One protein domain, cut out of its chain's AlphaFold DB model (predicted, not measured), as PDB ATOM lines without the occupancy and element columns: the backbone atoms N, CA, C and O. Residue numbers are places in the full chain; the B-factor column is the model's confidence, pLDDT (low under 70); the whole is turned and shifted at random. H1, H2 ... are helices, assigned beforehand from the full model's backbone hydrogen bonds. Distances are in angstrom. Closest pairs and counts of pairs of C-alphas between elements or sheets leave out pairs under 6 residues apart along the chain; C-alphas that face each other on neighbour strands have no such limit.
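What this domain is: This is residues 7 to 72, 81 to 146 and 213 to 252 of the 787 residues of the protein "(Mediterranean fruit fly) hypothetical protein" of Ceratitis capitata (UniProt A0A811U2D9). Four helices, H3, H6, H7 and H8, make an up-and-down bundle, each running against the one before it in the chain, and H5 packs on residues 52 to 60 of H3 and 119 to 125 of H6. H1 and H2 are only loosely attached, and H4 lies off by itself. The printed part has 172 residues with eight named helices, H1 to H8 in order, and no named strand: all helix. It is compact, with a radius of gyration of the C-alphas of 16.8 A and spans of 49 by 41 by 27 A.

Where its parts are: H1, residues 7 to 10, begins at C-alpha 7 (-4.206, 25.591, 19.667). H2 holds residues 16 to 33, 26.3 A. H3, residues 36 to 62, is the longest, 38.9 A. H4 is residues 81 to 87, H5 97 to 116, 28.4 A, and H6 119 to 141, 32.3 A. H7 is residues 213 to 229, 24.9 A, and H8 234 to 248, 20.9 A, ending at C-alpha 248 (-8.722, 6.431, -4.301).

How they stand to each other: H3 touches H6, with residues 129 to 139 of H6 alone, closest C-alphas Ile 50 and Cys 132, 5.9 A, at a steep tilt of 39 degrees, opposite ways. H6 touches H8, C-alphas of Ser 137 and Cys 240 closest at 4.9 A, at a shallow 13 degrees. H7 and H8 form a hairpin, C-alphas of Leu 226 and Cys 237 closest at 5.8 A. Every O i to N i+4 pair is within hydrogen-bond range in H2, H3, H4, H5, H6 and H8; in H7, 11 of 13 are, and H1 is too short for one.

The domain as a whole: The C-alphas of Asp 33 and Ile 115 are farthest apart, 51.3 A. Cuts leave gaps of 14.7 A from C-alpha 72 to 81 and 11.6 A from 146 to 213. No link printed whole is long. Confidence is under 70 in 50 residues, among them 7 to 42.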
ATOM      1  N   PRO A   7      -5.337  26.362  19.146       25.00
ATOM      2  CA  PRO A   7      -4.206  25.591  19.667       25.00
ATOM      3  C   PRO A   7      -4.627  24.440  20.597       25.00
ATOM      4  O   PRO A   7      -3.905  23.455  20.695       25.00
ATOM      5  N   VAL A   8      -5.797  24.492  21.244       26.14
ATOM      6  CA  VAL A   8      -6.169  23.497  22.274       26.14
ATOM      7  C   VAL A   8      -6.349  22.091  21.683       26.14
ATOM      8  O   VAL A   8      -5.950  21.108  22.302       26.14
ATOM      9  N   TYR A   9      -6.859  21.989  20.452       30.95
ATOM     10  CA  TYR A   9      -6.993  20.712  19.735       30.95
ATOM     11  C   TYR A   9      -5.785  20.367  18.848       30.95
ATOM     12  O   TYR A   9      -5.605  19.205  18.491       30.95
ATOM     13  N   ALA A  10      -4.941  21.348  18.508       29.88
ATOM     14  CA  ALA A  10      -3.779  21.169  17.632       29.88
ATOM     15  C   ALA A  10      -2.442  20.964  18.375       29.88
ATOM     16  O   ALA A  10      -1.475  20.513  17.766       29.88
ATOM     17  N   THR A  11      -2.359  21.315  19.663       26.75
ATOM     18  CA  THR A  11      -1.114  21.318  20.460       26.75
ATOM     19  C   THR A  11      -1.075  20.199  21.516       26.75
ATOM     20  O   THR A  11      -0.306  20.253  22.471       26.75
ATOM     21  N   ILE A  12      -1.839  19.120  21.319       27.47
ATOM     22  CA  ILE A  12      -1.512  17.826  21.938       27.47
ATOM     23  C   ILE A  12      -0.365  17.219  21.126       27.47
ATOM     24  O   ILE A  12      -0.515  17.006  19.924       27.47
ATOM     25  N   GLY A  13       0.776  16.954  21.771       29.30
ATOM     26  CA  GLY A  13       1.981  16.436  21.116       29.30
ATOM     27  C   GLY A  13       1.697  15.189  20.271       29.30
ATOM     28  O   GLY A  13       1.255  14.165  20.792       29.30
ATOM     29  N   ILE A  14       1.931  15.295  18.961       31.05
ATOM     30  CA  ILE A  14       1.622  14.238  17.995       31.05
ATOM     31  C   ILE A  14       2.772  13.225  17.962       31.05
ATOM     32  O   ILE A  14       3.624  13.260  17.076       31.05
ATOM     33  N   ASP A  15       2.742  12.279  18.900       28.73
ATOM     34  CA  ASP A  15       3.128  10.908  18.565       28.73
ATOM     35  C   ASP A  15       2.001  10.317  17.711       28.73
ATOM     36  O   ASP A  15       0.860  10.144  18.163       28.73
ATOM     37  N   ASP A  16       2.324  10.073  16.441       41.53
ATOM     38  CA  ASP A  16       1.370   9.973  15.330       41.53
ATOM     39  C   ASP A  16       0.230   8.966  15.564       41.53
ATOM     40  O   ASP A  16      -0.943   9.256  15.311       41.53
ATOM     41  N   THR A  17       0.540   7.808  16.148       35.06
ATOM     42  CA  THR A  17      -0.451   6.767  16.452       35.06
ATOM     43  C   THR A  17      -1.424   7.143  17.569       35.06
ATOM     44  O   THR A  17      -2.581   6.726  17.514       35.06
ATOM     45  N   THR A  18      -1.018   7.929  18.572       32.19
ATOM     46  CA  THR A  18      -1.872   8.223  19.740       32.19
ATOM     47  C   THR A  18      -2.881   9.324  19.440       32.19
ATOM     48  O   THR A  18      -4.055   9.179  19.793       32.19
ATOM     49  N   ALA A  19      -2.468  10.385  18.737       36.25
ATOM     50  CA  ALA A  19      -3.385  11.428  18.278       36.25
ATOM     51  C   ALA A  19      -4.419  10.849  17.296       36.25
ATOM     52  O   ALA A  19      -5.622  10.955  17.543       36.25
ATOM     53  N   LYS A  20      -3.965  10.113  16.265       40.34
ATOM     54  CA  LYS A  20      -4.852   9.414  15.319       40.34
ATOM     55  C   LYS A  20      -5.814   8.468  16.039       40.34
ATOM     56  O   LYS A  20      -7.021   8.578  15.844       40.34
ATOM     57  N   ARG A  21      -5.329   7.594  16.937       35.94
ATOM     58  CA  ARG A  21      -6.183   6.668  17.712       35.94
ATOM     59  C   ARG A  21      -7.232   7.398  18.558       35.94
ATOM     60  O   ARG A  21      -8.366   6.933  18.604       35.94
ATOM     61  N   ARG A  22      -6.902   8.531  19.190       36.59
ATOM     62  CA  ARG A  22      -7.885   9.344  19.931       36.59
ATOM     63  C   ARG A  22      -8.941   9.947  18.999       36.59
ATOM     64  O   ARG A  22     -10.120   9.847  19.316       36.59
ATOM     65  N   CYS A  23      -8.552  10.483  17.841       41.44
ATOM     66  CA  CYS A  23      -9.494  11.002  16.845       41.44
ATOM     67  C   CYS A  23     -10.401   9.909  16.253       41.44
ATOM     68  O   CYS A  23     -11.603  10.134  16.142       41.44
ATOM     69  N   TYR A  24      -9.880   8.715  15.944       43.19
ATOM     70  CA  TYR A  24     -10.702   7.577  15.506       43.19
ATOM     71  C   TYR A  24     -11.694   7.126  16.577       43.19
ATOM     72  O   TYR A  24     -12.846   6.849  16.254       43.19
ATOM     73  N   ILE A  25     -11.266   7.044  17.843       40.47
ATOM     74  CA  ILE A  25     -12.157   6.695  18.955       40.47
ATOM     75  C   ILE A  25     -13.255   7.754  19.081       40.47
ATOM     76  O   ILE A  25     -14.421   7.383  19.104       40.47
ATOM     77  N   LEU A  26     -12.900   9.044  19.064       42.81
ATOM     78  CA  LEU A  26     -13.861  10.147  19.145       42.81
ATOM     79  C   LEU A  26     -14.869  10.114  17.984       42.81
ATOM     80  O   LEU A  26     -16.070  10.204  18.219       42.81
ATOM     81  N   ALA A  27     -14.404   9.922  16.746       45.12
ATOM     82  CA  ALA A  27     -15.268   9.784  15.574       45.12
ATOM     83  C   ALA A  27     -16.177   8.545  15.671       45.12
ATOM     84  O   ALA A  27     -17.358   8.623  15.346       45.12
ATOM     85  N   SER A  28     -15.659   7.424  16.184       41.78
ATOM     86  CA  SER A  28     -16.432   6.191  16.387       41.78
ATOM     87  C   SER A  28     -17.497   6.337  17.478       41.78
ATOM     88  O   SER A  28     -18.584   5.794  17.326       41.78
ATOM     89  N   THR A  29     -17.218   7.074  18.560       38.69
ATOM     90  CA  THR A  29     -18.203   7.346  19.619       38.69
ATOM     91  C   THR A  29     -19.229   8.392  19.196       38.69
ATOM     92  O   THR A  29     -20.415   8.202  19.435       38.69
ATOM     93  N   LEU A  30     -18.812   9.461  18.506       38.47
ATOM     94  CA  LEU A  30     -19.734  10.481  17.993       38.47
ATOM     95  C   LEU A  30     -20.665   9.901  16.921       38.47
ATOM     96  O   LEU A  30     -21.863  10.152  16.956       38.47
ATOM     97  N   SER A  31     -20.153   9.055  16.023       44.09
ATOM     98  CA  SER A  31     -20.961   8.367  15.004       44.09
ATOM     99  C   SER A  31     -21.851   7.240  15.557       44.09
ATOM    100  O   SER A  31     -22.603   6.644  14.786       44.09
ATOM    101  N   ALA A  32     -21.765   6.923  16.853       41.44
ATOM    102  CA  ALA A  32     -22.662   5.982  17.526       41.44
ATOM    103  C   ALA A  32     -23.833   6.677  18.251       41.44
ATOM    104  O   ALA A  32     -24.850   6.032  18.486       41.44
ATOM    105  N   ASP A  33     -23.689   7.968  18.579       37.31
ATOM    106  CA  ASP A  33     -24.600   8.733  19.453       37.31
ATOM    107  C   ASP A  33     -25.155  10.018  18.786       37.31
ATOM    108  O   ASP A  33     -25.967  10.751  19.351       37.31
ATOM    109  N   GLN A  34     -24.734  10.301  17.549       39.25
ATOM    110  CA  GLN A  34     -25.283  11.334  16.668       39.25
ATOM    111  C   GLN A  34     -25.661  10.723  15.311       39.25
ATOM    112  O   GLN A  34     -25.007   9.780  14.859       39.25
ATOM    113  N   PRO A  35     -26.672  11.262  14.602       44.22
ATOM    114  CA  PRO A  35     -26.922  10.871  13.216       44.22
ATOM    115  C   PRO A  35     -25.701  11.203  12.337       44.22
ATOM    116  O   PRO A  35     -25.079  12.248  12.507       44.22
ATOM    117  N   GLU A  36     -25.383  10.363  11.346       52.12
ATOM    118  CA  GLU A  36     -24.145  10.484  10.539       52.12
ATOM    119  C   GLU A  36     -23.995  11.830   9.786       52.12
ATOM    120  O   GLU A  36     -22.890  12.246   9.434       52.12
ATOM    121  N   ARG A  37     -25.107  12.536   9.520       51.12
ATOM    122  CA  ARG A  37     -25.151  13.734   8.660       51.12
ATOM    123  C   ARG A  37     -24.427  14.976   9.226       51.12
ATOM    124  O   ARG A  37     -23.602  15.523   8.493       51.12
ATOM    125  N   PRO A  38     -24.691  15.464  10.459       54.25
ATOM    126  CA  PRO A  38     -23.967  16.605  11.033       54.25
ATOM    127  C   PRO A  38     -22.444  16.422  11.092       54.25
ATOM    128  O   PRO A  38     -21.724  17.368  10.781       54.25
ATOM    129  N   LEU A  39     -21.946  15.223  11.421       59.69
ATOM    130  CA  LEU A  39     -20.502  14.969  11.508       59.69
ATOM    131  C   LEU A  39     -19.821  15.095  10.132       59.69
ATOM    132  O   LEU A  39     -18.784  15.747  10.013       59.69
ATOM    133  N   GLN A  40     -20.440  14.548   9.080       65.31
ATOM    134  CA  GLN A  40     -19.961  14.707   7.702       65.31
ATOM    135  C   GLN A  40     -19.957  16.185   7.267       65.31
ATOM    136  O   GLN A  40     -18.987  16.640   6.666       65.31
ATOM    137  N   LEU A  41     -20.992  16.959   7.624       66.62
ATOM    138  CA  LEU A  41     -21.065  18.394   7.318       66.62
ATOM    139  C   LEU A  41     -19.924  19.188   7.985       66.62
ATOM    140  O   LEU A  41     -19.320  20.053   7.352       66.62
ATOM    141  N   GLN A  42     -19.607  18.886   9.248       69.44
ATOM    142  CA  GLN A  42     -18.477  19.489   9.965       69.44
ATOM    143  C   GLN A  42     -17.131  19.107   9.329       69.44
ATOM    144  O   GLN A  42     -16.258  19.963   9.175       69.44
ATOM    145  N   LEU A  43     -16.973  17.846   8.910       72.81
ATOM    146  CA  LEU A  43     -15.770  17.363   8.229       72.81
ATOM    147  C   LEU A  43     -15.561  18.050   6.868       72.81
ATOM    148  O   LEU A  43     -14.436  18.415   6.532       72.81
ATOM    149  N   ASP A  44     -16.638  18.270   6.111       76.06
ATOM    150  CA  ASP A  44     -16.617  18.994   4.837       76.06
ATOM    151  C   ASP A  44     -16.282  20.486   5.017       76.06
ATOM    152  O   ASP A  44     -15.483  21.033   4.255       76.06
ATOM    153  N   GLN A  45     -16.811  21.143   6.055       78.38
ATOM    154  CA  GLN A  45     -16.443  22.526   6.396       78.38
ATOM    155  C   GLN A  45     -14.963  22.647   6.793       78.38
ATOM    156  O   GLN A  45     -14.269  23.556   6.329       78.38
ATOM    157  N   LEU A  46     -14.463  21.713   7.610       79.94
ATOM    158  CA  LEU A  46     -13.057  21.651   8.009       79.94
ATOM    159  C   LEU A  46     -12.138  21.407   6.801       79.94
ATOM    160  O   LEU A  46     -11.115  22.078   6.667       79.94
ATOM    161  N   LEU A  47     -12.526  20.517   5.884       84.12
ATOM    162  CA  LEU A  47     -11.792  20.259   4.646       84.12
ATOM    163  C   LEU A  47     -11.665  21.528   3.787       84.12
ATOM    164  O   LEU A  47     -10.556  21.874   3.384       84.12
ATOM    165  N   VAL A  48     -12.757  22.267   3.558       85.44
ATOM    166  CA  VAL A  48     -12.729  23.538   2.802       85.44
ATOM    167  C   VAL A  48     -11.844  24.585   3.491       85.44
ATOM    168  O   VAL A  48     -11.065  25.273   2.828       85.44
ATOM    169  N   HIS A  49     -11.906  24.689   4.822       84.50
ATOM    170  CA  HIS A  49     -11.038  25.581   5.599       84.50
ATOM    171  C   HIS A  49      -9.548  25.242   5.419       84.50
ATOM    172  O   HIS A  49      -8.734  26.133   5.160       84.50
ATOM    173  N   ILE A  50      -9.194  23.956   5.490       88.00
ATOM    174  CA  ILE A  50      -7.821  23.478   5.297       88.00
ATOM    175  C   ILE A  50      -7.351  23.717   3.858       88.00
ATOM    176  O   ILE A  50      -6.253  24.239   3.672       88.00
ATOM    177  N   MET A  51      -8.174  23.419   2.847       91.00
ATOM    178  CA  MET A  51      -7.838  23.664   1.436       91.00
ATOM    179  C   MET A  51      -7.519  25.142   1.176       91.00
ATOM    180  O   MET A  51      -6.511  25.445   0.538       91.00
ATOM    181  N   LYS A  52      -8.302  26.072   1.743       89.19
ATOM    182  CA  LYS A  52      -8.011  27.515   1.670       89.19
ATOM    183  C   LYS A  52      -6.667  27.881   2.312       89.19
ATOM    184  O   LYS A  52      -5.933  28.696   1.756       89.19
ATOM    185  N   ILE A  53      -6.309  27.287   3.455       89.06
ATOM    186  CA  ILE A  53      -5.010  27.546   4.105       89.06
ATOM    187  C   ILE A  53      -3.852  26.944   3.297       89.06
ATOM    188  O   ILE A  53      -2.834  27.607   3.107       89.06
ATOM    189  N   LEU A  54      -3.991  25.731   2.758       92.06
ATOM    190  CA  LEU A  54      -2.956  25.127   1.912       92.06
ATOM    191  C   LEU A  54      -2.742  25.924   0.614       92.06
ATOM    192  O   LEU A  54      -1.597  26.090   0.196       92.06
ATOM    193  N   ASN A  55      -3.799  26.522   0.053       91.88
ATOM    194  CA  ASN A  55      -3.690  27.459  -1.065       91.88
ATOM    195  C   ASN A  55      -2.940  28.757  -0.680       91.88
ATOM    196  O   ASN A  55      -2.075  29.224  -1.423       91.88
ATOM    197  N   ILE A  56      -3.176  29.310   0.521       90.94
ATOM    198  CA  ILE A  56      -2.368  30.424   1.063       90.94
ATOM    199  C   ILE A  56      -0.879  30.048   1.097       90.94
ATOM    200  O   ILE A  56      -0.047  30.828   0.629       90.94
ATOM    201  N   TYR A  57      -0.530  28.858   1.599       92.44
ATOM    202  CA  TYR A  57       0.859  28.383   1.615       92.44
ATOM    203  C   TYR A  57       1.425  28.147   0.205       92.44
ATOM    204  O   TYR A  57       2.584  28.485  -0.043       92.44
ATOM    205  N   TYR A  58       0.628  27.631  -0.735       91.00
ATOM    206  CA  TYR A  58       1.024  27.468  -2.135       91.00
ATOM    207  C   TYR A  58       1.392  28.816  -2.776       91.00
ATOM    208  O   TYR A  58       2.490  28.955  -3.322       91.00
ATOM    209  N   HIS A  59       0.541  29.840  -2.642       89.75
ATOM    210  CA  HIS A  59       0.828  31.203  -3.106       89.75
ATOM    211  C   HIS A  59       2.058  31.817  -2.416       89.75
ATOM    212  O   HIS A  59       2.883  32.467  -3.058       89.75
ATOM    213  N   LEU A  60       2.213  31.582  -1.111       89.56
ATOM    214  CA  LEU A  60       3.327  32.088  -0.311       89.56
ATOM    215  C   LEU A  60       4.689  31.509  -0.735       89.56
ATOM    216  O   LEU A  60       5.682  32.235  -0.824       89.56
ATOM    217  N   ILE A  61       4.732  30.208  -1.027       87.50
ATOM    218  CA  ILE A  61       5.946  29.486  -1.428       87.50
ATOM    219  C   ILE A  61       6.291  29.740  -2.899       87.50
ATOM    220  O   ILE A  61       7.456  29.973  -3.214       87.50
ATOM    221  N   THR A  62       5.295  29.776  -3.787       87.19
ATOM    222  CA  THR A  62       5.486  30.113  -5.214       87.19
ATOM    223  C   THR A  62       5.708  31.610  -5.470       87.19
ATOM    224  O   THR A  62       5.993  31.993  -6.601       87.19
ATOM    225  N   GLN A  63       5.570  32.454  -4.439       83.06
ATOM    226  CA  GLN A  63       5.625  33.924  -4.497       83.06
ATOM    227  C   GLN A  63       4.596  34.564  -5.452       83.06
ATOM    228  O   GLN A  63       4.714  35.733  -5.826       83.06
ATOM    229  N   GLN A  64       3.542  33.827  -5.809       80.81
ATOM    230  CA  GLN A  64       2.457  34.305  -6.658       80.81
ATOM    231  C   GLN A  64       1.464  35.127  -5.826       80.81
ATOM    232  O   GLN A  64       0.915  34.635  -4.840       80.81
ATOM    233  N   LYS A  65       1.188  36.375  -6.229       79.00
ATOM    234  CA  LYS A  65       0.117  37.179  -5.612       79.00
ATOM    235  C   LYS A  65      -1.235  36.460  -5.798       79.00
ATOM    236  O   LYS A  65      -1.496  36.004  -6.911       79.00
ATOM    237  N   PRO A  66      -2.097  36.364  -4.769       77.69
ATOM    238  CA  PRO A  66      -3.438  35.814  -4.938       77.69
ATOM    239  C   PRO A  66      -4.266  36.713  -5.865       77.69
ATOM    240  O   PRO A  66      -4.240  37.939  -5.732       77.69
ATOM    241  N   GLN A  67      -5.002  36.111  -6.799       72.12
ATOM    242  CA  GLN A  67      -5.930  36.842  -7.663       72.12
ATOM    243  C   GLN A  67      -7.209  37.160  -6.880       72.12
ATOM    244  O   GLN A  67      -7.877  36.260  -6.372       72.12
ATOM    245  N   LEU A  68      -7.528  38.450  -6.759       74.38
ATOM    246  CA  LEU A  68      -8.679  38.944  -6.005       74.38
ATOM    247  C   LEU A  68      -9.807  39.307  -6.970       74.38
ATOM    248  O   LEU A  68      -9.865  40.425  -7.480       74.38
ATOM    249  N   PHE A  69     -10.710  38.362  -7.217       64.62
ATOM    250  CA  PHE A  69     -11.903  38.638  -8.010       64.62
ATOM    251  C   PHE A  69     -12.924  39.393  -7.154       64.62
ATOM    252  O   PHE A  69     -13.545  38.823  -6.252       64.62
ATOM    253  N   VAL A  70     -13.105  40.685  -7.450       55.00
ATOM    254  CA  VAL A  70     -14.270  41.454  -6.987       55.00
ATOM    255  C   VAL A  70     -15.531  40.726  -7.457       55.00
ATOM    256  O   VAL A  70     -15.543  40.127  -8.529       55.00
ATOM    257  N   LYS A  71     -16.583  40.730  -6.632       46.62
ATOM    258  CA  LYS A  71     -17.815  39.957  -6.851       46.62
ATOM    259  C   LYS A  71     -18.499  40.375  -8.163       46.62
ATOM    260  O   LYS A  71     -19.255  41.342  -8.177       46.62
ATOM    261  N   VAL A  72     -18.198  39.640  -9.236       44.88
ATOM    262  CA  VAL A  72     -18.529  39.975 -10.630       44.88
ATOM    263  C   VAL A  72     -20.020  40.279 -10.783       44.88
ATOM    264  O   VAL A  72     -20.881  39.461 -10.440       44.88
ATOM    265  N   ALA A  81     -11.516  31.064 -19.096       65.25
ATOM    266  CA  ALA A  81     -11.691  29.690 -18.614       65.25
ATOM    267  C   ALA A  81     -10.713  29.303 -17.482       65.25
ATOM    268  O   ALA A  81     -11.079  28.542 -16.587       65.25
ATOM    269  N   LYS A  82      -9.493  29.866 -17.476       61.34
ATOM    270  CA  LYS A  82      -8.511  29.671 -16.392       61.34
ATOM    271  C   LYS A  82      -8.909  30.385 -15.096       61.34
ATOM    272  O   LYS A  82      -8.713  29.838 -14.018       61.34
ATOM    273  N   GLU A  83      -9.488  31.576 -15.197       64.06
ATOM    274  CA  GLU A  83      -9.958  32.361 -14.050       64.06
ATOM    275  C   GLU A  83     -11.235  31.758 -13.461       64.06
ATOM    276  O   GLU A  83     -11.340  31.596 -12.247       64.06
ATOM    277  N   LEU A  84     -12.159  31.317 -14.322       63.88
ATOM    278  CA  LEU A  84     -13.361  30.595 -13.916       63.88
ATOM    279  C   LEU A  84     -13.013  29.288 -13.187       63.88
ATOM    280  O   LEU A  84     -13.601  28.995 -12.149       63.88
ATOM    281  N   ALA A  85     -12.027  28.529 -13.681       64.94
ATOM    282  CA  ALA A  85     -11.528  27.335 -13.000       64.94
ATOM    283  C   ALA A  85     -10.906  27.658 -11.627       64.94
ATOM    284  O   ALA A  85     -11.130  26.918 -10.672       64.94
ATOM    285  N   LEU A  86     -10.181  28.775 -11.509       69.12
ATOM    286  CA  LEU A  86      -9.522  29.190 -10.268       69.12
ATOM    287  C   LEU A  86     -10.529  29.673  -9.210       69.12
ATOM    288  O   LEU A  86     -10.420  29.285  -8.050       69.12
ATOM    289  N   VAL A  87     -11.565  30.422  -9.603       64.56
ATOM    290  CA  VAL A  87     -12.694  30.802  -8.724       64.56
ATOM    291  C   VAL A  87     -13.548  29.587  -8.321       64.56
ATOM    292  O   VAL A  87     -14.168  29.600  -7.260       64.56
ATOM    293  N   GLN A  88     -13.556  28.520  -9.130       70.25
ATOM    294  CA  GLN A  88     -14.200  27.235  -8.818       70.25
ATOM    295  C   GLN A  88     -13.317  26.252  -8.016       70.25
ATOM    296  O   GLN A  88     -13.765  25.131  -7.766       70.25
ATOM    297  N   SER A  89     -12.089  26.622  -7.631       78.62
ATOM    298  CA  SER A  89     -11.238  25.774  -6.778       78.62
ATOM    299  C   SER A  89     -11.745  25.743  -5.330       78.62
ATOM    300  O   SER A  89     -12.285  26.726  -4.817       78.62
ATOM    301  N   ILE A  90     -11.591  24.603  -4.656       82.88
ATOM    302  CA  ILE A  90     -12.155  24.356  -3.317       82.88
ATOM    303  C   ILE A  90     -11.423  25.204  -2.269       82.88
ATOM    304  O   ILE A  90     -12.033  25.736  -1.341       82.88
ATOM    305  N   GLY A  91     -10.116  25.384  -2.452       83.88
ATOM    306  CA  GLY A  91      -9.268  26.281  -1.686       83.88
ATOM    307  C   GLY A  91      -9.285  27.738  -2.150       83.88
ATOM    308  O   GLY A  91      -8.433  28.499  -1.687       83.88
ATOM    309  N   TYR A  92     -10.183  28.180  -3.044       86.94
ATOM    310  CA  TYR A  92     -10.243  29.598  -3.418       86.94
ATOM    311  C   TYR A  92     -10.588  30.471  -2.202       86.94
ATOM    312  O   TYR A  92     -11.659  30.363  -1.601       86.94
ATOM    313  N   PHE A  93      -9.666  31.367  -1.848       87.19
ATOM    314  CA  PHE A  93      -9.784  32.245  -0.682       87.19
ATOM    315  C   PHE A  93      -9.852  33.740  -1.036       87.19
ATOM    316  O   PHE A  93     -10.035  34.570  -0.147       87.19
ATOM    317  N   GLY A  94      -9.750  34.098  -2.324       82.81
ATOM    318  CA  GLY A  94      -9.700  35.491  -2.790       82.81
ATOM    319  C   GLY A  94     -10.966  36.313  -2.515       82.81
ATOM    320  O   GLY A  94     -10.900  37.536  -2.443       82.81
ATOM    321  N   SER A  95     -12.108  35.649  -2.314       81.44
ATOM    322  CA  SER A  95     -13.396  36.260  -1.953       81.44
ATOM    323  C   SER A  95     -13.597  36.483  -0.447       81.44
ATOM    324  O   SER A  95     -14.612  37.059  -0.056       81.44
ATOM    325  N   ASP A  96     -12.678  36.020   0.404       82.62
ATOM    326  CA  ASP A  96     -12.894  35.897   1.848       82.62
ATOM    327  C   ASP A  96     -11.855  36.703   2.645       82.62
ATOM    328  O   ASP A  96     -10.690  36.322   2.796       82.62
ATOM    329  N   TYR A  97     -12.292  37.851   3.172       84.50
ATOM    330  CA  TYR A  97     -11.434  38.830   3.847       84.50
ATOM    331  C   TYR A  97     -10.639  38.249   5.029       84.50
ATOM    332  O   TYR A  97      -9.515  38.686   5.288       84.50
ATOM    333  N   ILE A  98     -11.173  37.237   5.724       85.06
ATOM    334  CA  ILE A  98     -10.489  36.593   6.855       85.06
ATOM    335  C   ILE A  98      -9.212  35.889   6.369       85.06
ATOM    336  O   ILE A  98      -8.153  36.013   6.987       85.06
ATOM    337  N   TYR A  99      -9.287  35.218   5.220       86.06
ATOM    338  CA  TYR A  99      -8.169  34.488   4.626       86.06
ATOM    339  C   TYR A  99      -7.186  35.422   3.913       86.06
ATOM    340  O   TYR A  99      -5.984  35.176   3.961       86.06
ATOM    341  N   ILE A 100      -7.646  36.544   3.349       87.88
ATOM    342  CA  ILE A 100      -6.753  37.614   2.864       87.88
ATOM    343  C   ILE A 100      -5.949  38.233   4.012       87.88
ATOM    344  O   ILE A 100      -4.738  38.438   3.887       87.88
ATOM    345  N   LYS A 101      -6.581  38.470   5.168       85.06
ATOM    346  CA  LYS A 101      -5.873  38.923   6.370       85.06
ATOM    347  C   LYS A 101      -4.863  37.876   6.857       85.06
ATOM    348  O   LYS A 101      -3.739  38.246   7.192       85.06
ATOM    349  N   LEU A 102      -5.222  36.589   6.838       84.56
ATOM    350  CA  LEU A 102      -4.314  35.488   7.181       84.56
ATOM    351  C   LEU A 102      -3.121  35.387   6.212       84.56
ATOM    352  O   LEU A 102      -1.988  35.289   6.674       84.56
ATOM    353  N   TYR A 103      -3.347  35.487   4.897       88.00
ATOM    354  CA  TYR A 103      -2.287  35.526   3.879       88.00
ATOM    355  C   TYR A 103      -1.281  36.648   4.161       88.00
ATOM    356  O   TYR A 103      -0.079  36.397   4.173       88.00
ATOM    357  N   ASN A 104      -1.751  37.863   4.464       88.00
ATOM    358  CA  ASN A 104      -0.867  38.991   4.772       88.00
ATOM    359  C   ASN A 104      -0.039  38.766   6.056       88.00
ATOM    360  O   ASN A 104       1.138  39.125   6.096       88.00
ATOM    361  N   ILE A 105      -0.618  38.128   7.082       86.69
ATOM    362  CA  ILE A 105       0.088  37.771   8.325       86.69
ATOM    363  C   ILE A 105       1.156  36.698   8.062       86.69
ATOM    364  O   ILE A 105       2.321  36.894   8.412       86.69
ATOM    365  N   LEU A 106       0.789  35.587   7.411       86.56
ATOM    366  CA  LEU A 106       1.718  34.490   7.112       86.56
ATOM    367  C   LEU A 106       2.814  34.921   6.132       86.56
ATOM    368  O   LEU A 106       3.956  34.484   6.263       86.56
ATOM    369  N   ARG A 107       2.503  35.841   5.211       89.06
ATOM    370  CA  ARG A 107       3.497  36.481   4.352       89.06
ATOM    371  C   ARG A 107       4.504  37.302   5.146       89.06
ATOM    372  O   ARG A 107       5.696  37.090   4.967       89.06
ATOM    373  N   SER A 108       4.055  38.171   6.052       85.19
ATOM    374  CA  SER A 108       4.961  38.946   6.912       85.19
ATOM    375  C   SER A 108       5.877  38.036   7.750       85.19
ATOM    376  O   SER A 108       7.088  38.249   7.807       85.19
ATOM    377  N   ALA A 109       5.333  36.950   8.315       84.31
ATOM    378  CA  ALA A 109       6.108  35.958   9.067       84.31
ATOM    379  C   ALA A 109       7.132  35.192   8.201       84.31
ATOM    380  O   ALA A 109       8.263  34.965   8.631       84.31
ATOM    381  N   ASN A 110       6.765  34.821   6.971       86.38
ATOM    382  CA  ASN A 110       7.651  34.176   5.997       86.38
ATOM    383  C   ASN A 110       8.751  35.109   5.487       86.38
ATOM    384  O   ASN A 110       9.898  34.689   5.372       86.38
ATOM    385  N   ASP A 111       8.413  36.357   5.173       86.50
ATOM    386  CA  ASP A 111       9.367  37.335   4.657       86.50
ATOM    387  C   ASP A 111      10.364  37.702   5.781       86.50
ATOM    388  O   ASP A 111      11.573  37.696   5.553       86.50
ATOM    389  N   SER A 112       9.893  37.833   7.032       83.19
ATOM    390  CA  SER A 112      10.736  37.896   8.240       83.19
ATOM    391  C   SER A 112      11.660  36.676   8.385       83.19
ATOM    392  O   SER A 112      12.874  36.841   8.527       83.19
ATOM    393  N   TYR A 113      11.126  35.452   8.289       83.44
ATOM    394  CA  TYR A 113      11.908  34.211   8.357       83.44
ATOM    395  C   TYR A 113      12.992  34.137   7.268       83.44
ATOM    396  O   TYR A 113      14.134  33.797   7.574       83.44
ATOM    397  N   LYS A 114      12.668  34.504   6.020       82.50
ATOM    398  CA  LYS A 114      13.610  34.503   4.889       82.50
ATOM    399  C   LYS A 114      14.709  35.563   5.017       82.50
ATOM    400  O   LYS A 114      15.839  35.285   4.636       82.50
ATOM    401  N   ILE A 115      14.390  36.756   5.527       81.69
ATOM    402  CA  ILE A 115      15.338  37.882   5.617       81.69
ATOM    403  C   ILE A 115      16.237  37.772   6.857       81.69
ATOM    404  O   ILE A 115      17.428  38.051   6.777       81.69
ATOM    405  N   THR A 116      15.681  37.379   8.006       73.69
ATOM    406  CA  THR A 116      16.377  37.452   9.311       73.69
ATOM    407  C   THR A 116      16.780  36.094   9.887       73.69
ATOM    408  O   THR A 116      17.395  36.038  10.948       73.69
ATOM    409  N   ILE A 117      16.414  34.987   9.226       73.38
ATOM    410  CA  ILE A 117      16.576  33.610   9.733       73.38
ATOM    411  C   ILE A 117      15.936  33.444  11.132       73.38
ATOM    412  O   ILE A 117      16.391  32.665  11.974       73.38
ATOM    413  N   ASN A 118      14.844  34.175  11.396       75.69
ATOM    414  CA  ASN A 118      14.104  34.111  12.656       75.69
ATOM    415  C   ASN A 118      13.501  32.708  12.843       75.69
ATOM    416  O   ASN A 118      12.450  32.372  12.288       75.69
ATOM    417  N   GLN A 119      14.191  31.879  13.631       75.94
ATOM    418  CA  GLN A 119      13.821  30.479  13.827       75.94
ATOM    419  C   GLN A 119      12.448  30.313  14.479       75.94
ATOM    420  O   GLN A 119      11.787  29.319  14.210       75.94
ATOM    421  N   GLU A 120      12.005  31.245  15.321       77.12
ATOM    422  CA  GLU A 120      10.700  31.163  15.981       77.12
ATOM    423  C   GLU A 120       9.560  31.409  14.983       77.12
ATOM    424  O   GLU A 120       8.649  30.588  14.871       77.12
ATOM    425  N   SER A 121       9.678  32.458  14.163       73.88
ATOM    426  CA  SER A 121       8.745  32.745  13.064       73.88
ATOM    427  C   SER A 121       8.683  31.583  12.066       73.88
ATOM    428  O   SER A 121       7.597  31.150  11.685       73.88
ATOM    429  N   GLY A 122       9.840  31.016  11.701       77.94
ATOM    430  CA  GLY A 122       9.925  29.832  10.842       77.94
ATOM    431  C   GLY A 122       9.302  28.577  11.467       77.94
ATOM    432  O   GLY A 122       8.551  27.867  10.799       77.94
ATOM    433  N   ARG A 123       9.551  28.317  12.760       79.00
ATOM    434  CA  ARG A 123       8.951  27.191  13.503       79.00
ATOM    435  C   ARG A 123       7.433  27.310  13.562       79.00
ATOM    436  O   ARG A 123       6.763  26.320  13.293       79.00
ATOM    437  N   LEU A 124       6.884  28.488  13.865       79.75
ATOM    438  CA  LEU A 124       5.433  28.711  13.904       79.75
ATOM    439  C   LEU A 124       4.795  28.553  12.516       79.75
ATOM    440  O   LEU A 124       3.785  27.860  12.381       79.75
ATOM    441  N   LEU A 125       5.422  29.116  11.476       84.81
ATOM    442  CA  LEU A 125       4.974  29.003  10.085       84.81
ATOM    443  C   LEU A 125       4.945  27.543   9.599       84.81
ATOM    444  O   LEU A 125       3.973  27.133   8.964       84.81
ATOM    445  N   ILE A 126       5.977  26.752   9.907       85.88
ATOM    446  CA  ILE A 126       6.043  25.325   9.552       85.88
ATOM    447  C   ILE A 126       5.103  24.493  10.439       85.88
ATOM    448  O   ILE A 126       4.466  23.570   9.940       85.88
ATOM    449  N   SER A 127       4.963  24.824  11.725       84.31
ATOM    450  CA  SER A 127       4.057  24.125  12.650       84.31
ATOM    451  C   SER A 127       2.603  24.190  12.173       84.31
ATOM    452  O   SER A 127       1.968  23.150  12.016       84.31
ATOM    453  N   LEU A 128       2.109  25.385  11.820       83.62
ATOM    454  CA  LEU A 128       0.757  25.552  11.278       83.62
ATOM    455  C   LEU A 128       0.553  24.760   9.972       83.62
ATOM    456  O   LEU A 128      -0.466  24.089   9.825       83.62
ATOM    457  N   LEU A 129       1.537  24.758   9.062       87.50
ATOM    458  CA  LEU A 129       1.487  23.944   7.841       87.50
ATOM    459  C   LEU A 129       1.343  22.445   8.163       87.50
ATOM    460  O   LEU A 129       0.500  21.766   7.579       87.50
ATOM    461  N   ARG A 130       2.124  21.933   9.121       86.38
ATOM    462  CA  ARG A 130       2.058  20.532   9.568       86.38
ATOM    463  C   ARG A 130       0.715  20.189  10.202       86.38
ATOM    464  O   ARG A 130       0.148  19.149   9.880       86.38
ATOM    465  N   THR A 131       0.170  21.068  11.045       82.88
ATOM    466  CA  THR A 131      -1.184  20.920  11.600       82.88
ATOM    467  C   THR A 131      -2.227  20.824  10.486       82.88
ATOM    468  O   THR A 131      -3.048  19.909  10.510       82.88
ATOM    469  N   CYS A 132      -2.177  21.704   9.479       86.12
ATOM    470  CA  CYS A 132      -3.107  21.675   8.349       86.12
ATOM    471  C   CYS A 132      -2.983  20.397   7.503       86.12
ATOM    472  O   CYS A 132      -4.003  19.831   7.120       86.12
ATOM    473  N   LEU A 133      -1.769  19.904   7.246       87.69
ATOM    474  CA  LEU A 133      -1.543  18.651   6.512       87.69
ATOM    475  C   LEU A 133      -2.015  17.419   7.305       87.69
ATOM    476  O   LEU A 133      -2.728  16.569   6.770       87.69
ATOM    477  N   ASN A 134      -1.716  17.346   8.603       82.75
ATOM    478  CA  ASN A 134      -2.193  16.257   9.461       82.75
ATOM    479  C   ASN A 134      -3.728  16.254   9.577       82.75
ATOM    480  O   ASN A 134      -4.349  15.190   9.517       82.75
ATOM    481  N   ALA A 135      -4.353  17.432   9.658       79.69
ATOM    482  CA  ALA A 135      -5.805  17.569   9.618       79.69
ATOM    483  C   ALA A 135      -6.390  17.186   8.244       79.69
ATOM    484  O   ALA A 135      -7.390  16.474   8.198       79.69
ATOM    485  N   LEU A 136      -5.741  17.554   7.127       85.62
ATOM    486  CA  LEU A 136      -6.135  17.106   5.784       85.62
ATOM    487  C   LEU A 136      -6.106  15.576   5.683       85.62
ATOM    488  O   LEU A 136      -7.053  14.973   5.183       85.62
ATOM    489  N   SER A 137      -5.046  14.941   6.194       84.44
ATOM    490  CA  SER A 137      -4.937  13.482   6.234       84.44
ATOM    491  C   SER A 137      -6.108  12.860   7.004       84.44
ATOM    492  O   SER A 137      -6.687  11.887   6.531       84.44
ATOM    493  N   LEU A 138      -6.508  13.426   8.148       75.81
ATOM    494  CA  LEU A 138      -7.671  12.945   8.902       75.81
ATOM    495  C   LEU A 138      -8.991  13.155   8.132       75.81
ATOM    496  O   LEU A 138      -9.819  12.246   8.086       75.81
ATOM    497  N   CYS A 139      -9.171  14.307   7.477       79.50
ATOM    498  CA  CYS A 139     -10.342  14.592   6.641       79.50
ATOM    499  C   CYS A 139     -10.487  13.630   5.454       79.50
ATOM    500  O   CYS A 139     -11.608  13.252   5.125       79.50
ATOM    501  N   ILE A 140      -9.383  13.217   4.823       82.50
ATOM    502  CA  ILE A 140      -9.391  12.221   3.737       82.50
ATOM    503  C   ILE A 140      -9.641  10.812   4.299       82.50
ATOM    504  O   ILE A 140     -10.426  10.053   3.737       82.50
ATOM    505  N   GLU A 141      -9.003  10.453   5.417       79.31
ATOM    506  CA  GLU A 141      -9.130   9.128   6.040       79.31
ATOM    507  C   GLU A 141     -10.568   8.827   6.483       79.31
ATOM    508  O   GLU A 141     -11.071   7.738   6.214       79.31
ATOM    509  N   LEU A 142     -11.269   9.800   7.072       74.00
ATOM    510  CA  LEU A 142     -12.663   9.651   7.510       74.00
ATOM    511  C   LEU A 142     -13.704   9.781   6.376       74.00
ATOM    512  O   LEU A 142     -14.883   9.522   6.606       74.00
ATOM    513  N   ARG A 143     -13.312  10.162   5.151       75.50
ATOM    514  CA  ARG A 143     -14.250  10.404   4.041       75.50
ATOM    515  C   ARG A 143     -14.737   9.099   3.405       75.50
ATOM    516  O   ARG A 143     -13.935   8.307   2.921       75.50
ATOM    517  N   ALA A 144     -16.048   8.897   3.315       75.06
ATOM    518  CA  ALA A 144     -16.634   7.821   2.511       75.06
ATOM    519  C   ALA A 144     -16.798   8.233   1.031       75.06
ATOM    520  O   ALA A 144     -16.866   9.420   0.702       75.06
ATOM    521  N   HIS A 145     -16.923   7.262   0.124       72.44
ATOM    522  CA  HIS A 145     -17.498   7.502  -1.200       72.44
ATOM    523  C   HIS A 145     -19.019   7.686  -1.091       72.44
ATOM    524  O   HIS A 145     -19.718   6.886  -0.463       72.44
ATOM    525  N   THR A 146     -19.555   8.713  -1.748       62.56
ATOM    526  CA  THR A 146     -20.996   8.992  -1.801       62.56
ATOM    527  C   THR A 146     -21.714   7.971  -2.682       62.56
ATOM    528  O   THR A 146     -21.838   8.144  -3.894       62.56
ATOM    529  N   SER A 213     -17.864  14.652  -9.722       49.81
ATOM    530  CA  SER A 213     -16.863  15.448 -10.450       49.81
ATOM    531  C   SER A 213     -16.040  16.394  -9.562       49.81
ATOM    532  O   SER A 213     -14.943  16.794  -9.948       49.81
ATOM    533  N   ALA A 214     -16.522  16.733  -8.362       62.84
ATOM    534  CA  ALA A 214     -15.788  17.558  -7.405       62.84
ATOM    535  C   ALA A 214     -14.705  16.770  -6.642       62.84
ATOM    536  O   ALA A 214     -13.737  17.368  -6.180       62.84
ATOM    537  N   ILE A 215     -14.824  15.437  -6.551       70.44
ATOM    538  CA  ILE A 215     -13.804  14.577  -5.925       70.44
ATOM    539  C   ILE A 215     -12.512  14.592  -6.752       70.44
ATOM    540  O   ILE A 215     -11.421  14.647  -6.191       70.44
ATOM    541  N   LEU A 216     -12.627  14.596  -8.081       70.81
ATOM    542  CA  LEU A 216     -11.468  14.574  -8.979       70.81
ATOM    543  C   LEU A 216     -10.690  15.895  -8.888       70.81
ATOM    544  O   LEU A 216      -9.491  15.883  -8.615       70.81
ATOM    545  N   LYS A 217     -11.411  17.027  -8.960       76.81
ATOM    546  CA  LYS A 217     -10.858  18.371  -8.718       76.81
ATOM    547  C   LYS A 217     -10.167  18.477  -7.352       76.81
ATOM    548  O   LYS A 217      -9.082  19.038  -7.269       76.81
ATOM    549  N   LEU A 218     -10.759  17.913  -6.293       84.19
ATOM    550  CA  LEU A 218     -10.162  17.891  -4.953       84.19
ATOM    551  C   LEU A 218      -8.818  17.140  -4.927       84.19
ATOM    552  O   LEU A 218      -7.865  17.626  -4.323       84.19
ATOM    553  N   ILE A 219      -8.726  15.975  -5.577       85.56
ATOM    554  CA  ILE A 219      -7.485  15.185  -5.635       85.56
ATOM    555  C   ILE A 219      -6.406  15.934  -6.431       85.56
ATOM    556  O   ILE A 219      -5.277  16.048  -5.956       85.56
ATOM    557  N   GLU A 220      -6.751  16.487  -7.597       86.81
ATOM    558  CA  GLU A 220      -5.852  17.306  -8.425       86.81
ATOM    559  C   GLU A 220      -5.312  18.524  -7.653       86.81
ATOM    560  O   GLU A 220      -4.101  18.748  -7.609       86.81
ATOM    561  N   GLU A 221      -6.199  19.268  -6.987       89.94
ATOM    562  CA  GLU A 221      -5.864  20.468  -6.217       89.94
ATOM    563  C   GLU A 221      -4.950  20.146  -5.018       89.94
ATOM    564  O   GLU A 221      -3.942  20.823  -4.799       89.94
ATOM    565  N   ILE A 222      -5.227  19.062  -4.278       92.44
ATOM    566  CA  ILE A 222      -4.348  18.613  -3.187       92.44
ATOM    567  C   ILE A 222      -2.973  18.206  -3.731       92.44
ATOM    568  O   ILE A 222      -1.959  18.638  -3.183       92.44
ATOM    569  N   LEU A 223      -2.903  17.401  -4.797       92.25
ATOM    570  CA  LEU A 223      -1.627  16.956  -5.374       92.25
ATOM    571  C   LEU A 223      -0.779  18.143  -5.862       92.25
ATOM    572  O   LEU A 223       0.433  18.166  -5.624       92.25
ATOM    573  N   GLN A 224      -1.408  19.164  -6.457       91.06
ATOM    574  CA  GLN A 224      -0.746  20.413  -6.841       91.06
ATOM    575  C   GLN A 224      -0.137  21.146  -5.634       91.06
ATOM    576  O   GLN A 224       1.002  21.619  -5.716       91.06
ATOM    577  N   TYR A 225      -0.858  21.229  -4.510       93.69
ATOM    578  CA  TYR A 225      -0.336  21.837  -3.284       93.69
ATOM    579  C   TYR A 225       0.799  20.997  -2.679       93.69
ATOM    580  O   TYR A 225       1.894  21.519  -2.456       93.69
ATOM    581  N   LEU A 226       0.601  19.687  -2.483       95.19
ATOM    582  CA  LEU A 226       1.622  18.782  -1.936       95.19
ATOM    583  C   LEU A 226       2.933  18.840  -2.738       95.19
ATOM    584  O   LEU A 226       4.007  18.920  -2.144       95.19
ATOM    585  N   GLY A 227       2.853  18.923  -4.072       92.25
ATOM    586  CA  GLY A 227       4.010  19.055  -4.966       92.25
ATOM    587  C   GLY A 227       4.862  20.321  -4.788       92.25
ATOM    588  O   GLY A 227       5.970  20.382  -5.324       92.25
ATOM    589  N   LYS A 228       4.398  21.328  -4.034       92.50
ATOM    590  CA  LYS A 228       5.212  22.486  -3.601       92.50
ATOM    591  C   LYS A 228       5.531  22.463  -2.103       92.50
ATOM    592  O   LYS A 228       6.600  22.921  -1.705       92.50
ATOM    593  N   LEU A 229       4.634  21.914  -1.284       93.12
ATOM    594  CA  LEU A 229       4.748  21.882   0.180       93.12
ATOM    595  C   LEU A 229       5.708  20.800   0.701       93.12
ATOM    596  O   LEU A 229       6.298  20.974   1.769       93.12
ATOM    597  N   VAL A 230       5.931  19.726  -0.066       92.06
ATOM    598  CA  VAL A 230       6.778  18.577   0.312       92.06
ATOM    599  C   VAL A 230       8.215  18.961   0.697       92.06
ATOM    600  O   VAL A 230       8.810  18.319   1.554       92.06
ATOM    601  N   ASN A 231       8.762  20.052   0.156       89.00
ATOM    602  CA  ASN A 231      10.111  20.521   0.506       89.00
ATOM    603  C   ASN A 231      10.184  21.238   1.876       89.00
ATOM    604  O   ASN A 231      11.278  21.530   2.351       89.00
ATOM    605  N   TYR A 232       9.038  21.520   2.511       88.69
ATOM    606  CA  TYR A 232       8.920  22.218   3.803       88.69
ATOM    607  C   TYR A 232       8.352  21.314   4.911       88.69
ATOM    608  O   TYR A 232       8.791  21.384   6.061       88.69
ATOM    609  N   ALA A 233       7.395  20.450   4.566       90.38
ATOM    610  CA  ALA A 233       6.757  19.491   5.470       90.38
ATOM    611  C   ALA A 233       6.681  18.089   4.822       90.38
ATOM    612  O   ALA A 233       5.589  17.605   4.521       90.38
ATOM    613  N   PRO A 234       7.831  17.440   4.531       92.00
ATOM    614  CA  PRO A 234       7.868  16.217   3.728       92.00
ATOM    615  C   PRO A 234       7.074  15.065   4.344       92.00
ATOM    616  O   PRO A 234       6.268  14.457   3.648       92.00
ATOM    617  N   GLY A 235       7.268  14.770   5.634       88.50
ATOM    618  CA  GLY A 235       6.613  13.634   6.289       88.50
ATOM    619  C   GLY A 235       5.091  13.769   6.294       88.50
ATOM    620  O   GLY A 235       4.380  12.829   5.945       88.50
ATOM    621  N   GLU A 236       4.597  14.967   6.598       90.38
ATOM    622  CA  GLU A 236       3.173  15.285   6.613       90.38
ATOM    623  C   GLU A 236       2.583  15.296   5.189       90.38
ATOM    624  O   GLU A 236       1.511  14.737   4.964       90.38
ATOM    625  N   CYS A 237       3.304  15.826   4.192       94.81
ATOM    626  CA  CYS A 237       2.886  15.749   2.789       94.81
ATOM    627  C   CYS A 237       2.826  14.308   2.257       94.81
ATOM    628  O   CYS A 237       1.899  13.966   1.523       94.81
ATOM    629  N   ILE A 238       3.782  13.453   2.632       93.69
ATOM    630  CA  ILE A 238       3.788  12.035   2.252       93.69
ATOM    631  C   ILE A 238       2.654  11.281   2.961       93.69
ATOM    632  O   ILE A 238       2.015  10.432   2.341       93.69
ATOM    633  N   ALA A 239       2.333  11.624   4.213       87.75
ATOM    634  CA  ALA A 239       1.158  11.093   4.899       87.75
ATOM    635  C   ALA A 239      -0.142  11.452   4.152       87.75
ATOM    636  O   ALA A 239      -0.938  10.558   3.870       87.75
ATOM    637  N   CYS A 240      -0.319  12.712   3.725       91.69
ATOM    638  CA  CYS A 240      -1.447  13.103   2.869       91.69
ATOM    639  C   CYS A 240      -1.477  12.320   1.544       91.69
ATOM    640  O   CYS A 240      -2.541  11.861   1.136       91.69
ATOM    641  N   LEU A 241      -0.329  12.136   0.883       94.00
ATOM    642  CA  LEU A 241      -0.223  11.418  -0.395       94.00
ATOM    643  C   LEU A 241      -0.638   9.945  -0.271       94.00
ATOM    644  O   LEU A 241      -1.457   9.451  -1.047       94.00
ATOM    645  N   ARG A 242      -0.121   9.259   0.752       91.62
ATOM    646  CA  ARG A 242      -0.520   7.896   1.129       91.62
ATOM    647  C   ARG A 242      -2.009   7.802   1.429       91.62
ATOM    648  O   ARG A 242      -2.664   6.832   1.048       91.62
ATOM    649  N   GLN A 243      -2.556   8.819   2.085       88.50
ATOM    650  CA  GLN A 243      -3.955   8.846   2.474       88.50
ATOM    651  C   GLN A 243      -4.905   9.131   1.297       88.50
ATOM    652  O   GLN A 243      -5.989   8.552   1.242       88.50
ATOM    653  N   LEU A 244      -4.474   9.936   0.319       89.56
ATOM    654  CA  LEU A 244      -5.141  10.069  -0.980       89.56
ATOM    655  C   LEU A 244      -5.150   8.744  -1.748       89.56
ATOM    656  O   LEU A 244      -6.190   8.374  -2.284       89.56
ATOM    657  N   LEU A 245      -4.028   8.011  -1.773       87.38
ATOM    658  CA  LEU A 245      -3.963   6.685  -2.398       87.38
ATOM    659  C   LEU A 245      -4.946   5.713  -1.730       87.38
ATOM    660  O   LEU A 245      -5.751   5.101  -2.428       87.38
ATOM    661  N   LYS A 246      -4.962   5.623  -0.390       83.56
ATOM    662  CA  LYS A 246      -5.968   4.813   0.323       83.56
ATOM    663  C   LYS A 246      -7.392   5.196  -0.081       83.56
ATOM    664  O   LYS A 246      -8.196   4.310  -0.349       83.56
ATOM    665  N   TYR A 247      -7.707   6.494  -0.129       83.31
ATOM    666  CA  TYR A 247      -9.042   6.972  -0.492       83.31
ATOM    667  C   TYR A 247      -9.423   6.582  -1.925       83.31
ATOM    668  O   TYR A 247     -10.485   6.001  -2.128       83.31
ATOM    669  N   LEU A 248      -8.524   6.792  -2.893       82.44
ATOM    670  CA  LEU A 248      -8.722   6.431  -4.301       82.44
ATOM    671  C   LEU A 248      -9.004   4.930  -4.504       82.44
ATOM    672  O   LEU A 248      -9.800   4.567  -5.366       82.44
ATOM    673  N   PHE A 249      -8.380   4.059  -3.708       77.56
ATOM    674  CA  PHE A 249      -8.608   2.609  -3.750       77.56
ATOM    675  C   PHE A 249      -9.696   2.112  -2.772       77.56
ATOM    676  O   PHE A 249      -9.943   0.911  -2.694       77.56
ATOM    677  N   GLY A 250     -10.363   3.006  -2.029       74.69
ATOM    678  CA  GLY A 250     -11.391   2.655  -1.037       74.69
ATOM    679  C   GLY A 250     -10.862   1.994   0.248       74.69
ATOM    680  O   GLY A 250     -11.648   1.511   1.055       74.69
ATOM    681  N   GLN A 251      -9.544   1.996   0.456       76.06
ATOM    682  CA  GLN A 251      -8.836   1.398   1.597       76.06
ATOM    683  C   GLN A 251      -8.688   2.350   2.799       76.06
ATOM    684  O   GLN A 251      -7.944   2.067   3.738       76.06
ATOM    685  N   ASN A 252      -9.334   3.514   2.765       74.56
ATOM    686  CA  ASN A 252      -9.355   4.454   3.880       74.56
ATOM    687  C   ASN A 252     -10.472   4.111   4.881       74.56
ATOM    688  O   ASN A 252     -11.483   3.503   4.516       74.56
TER     689      ASN A 252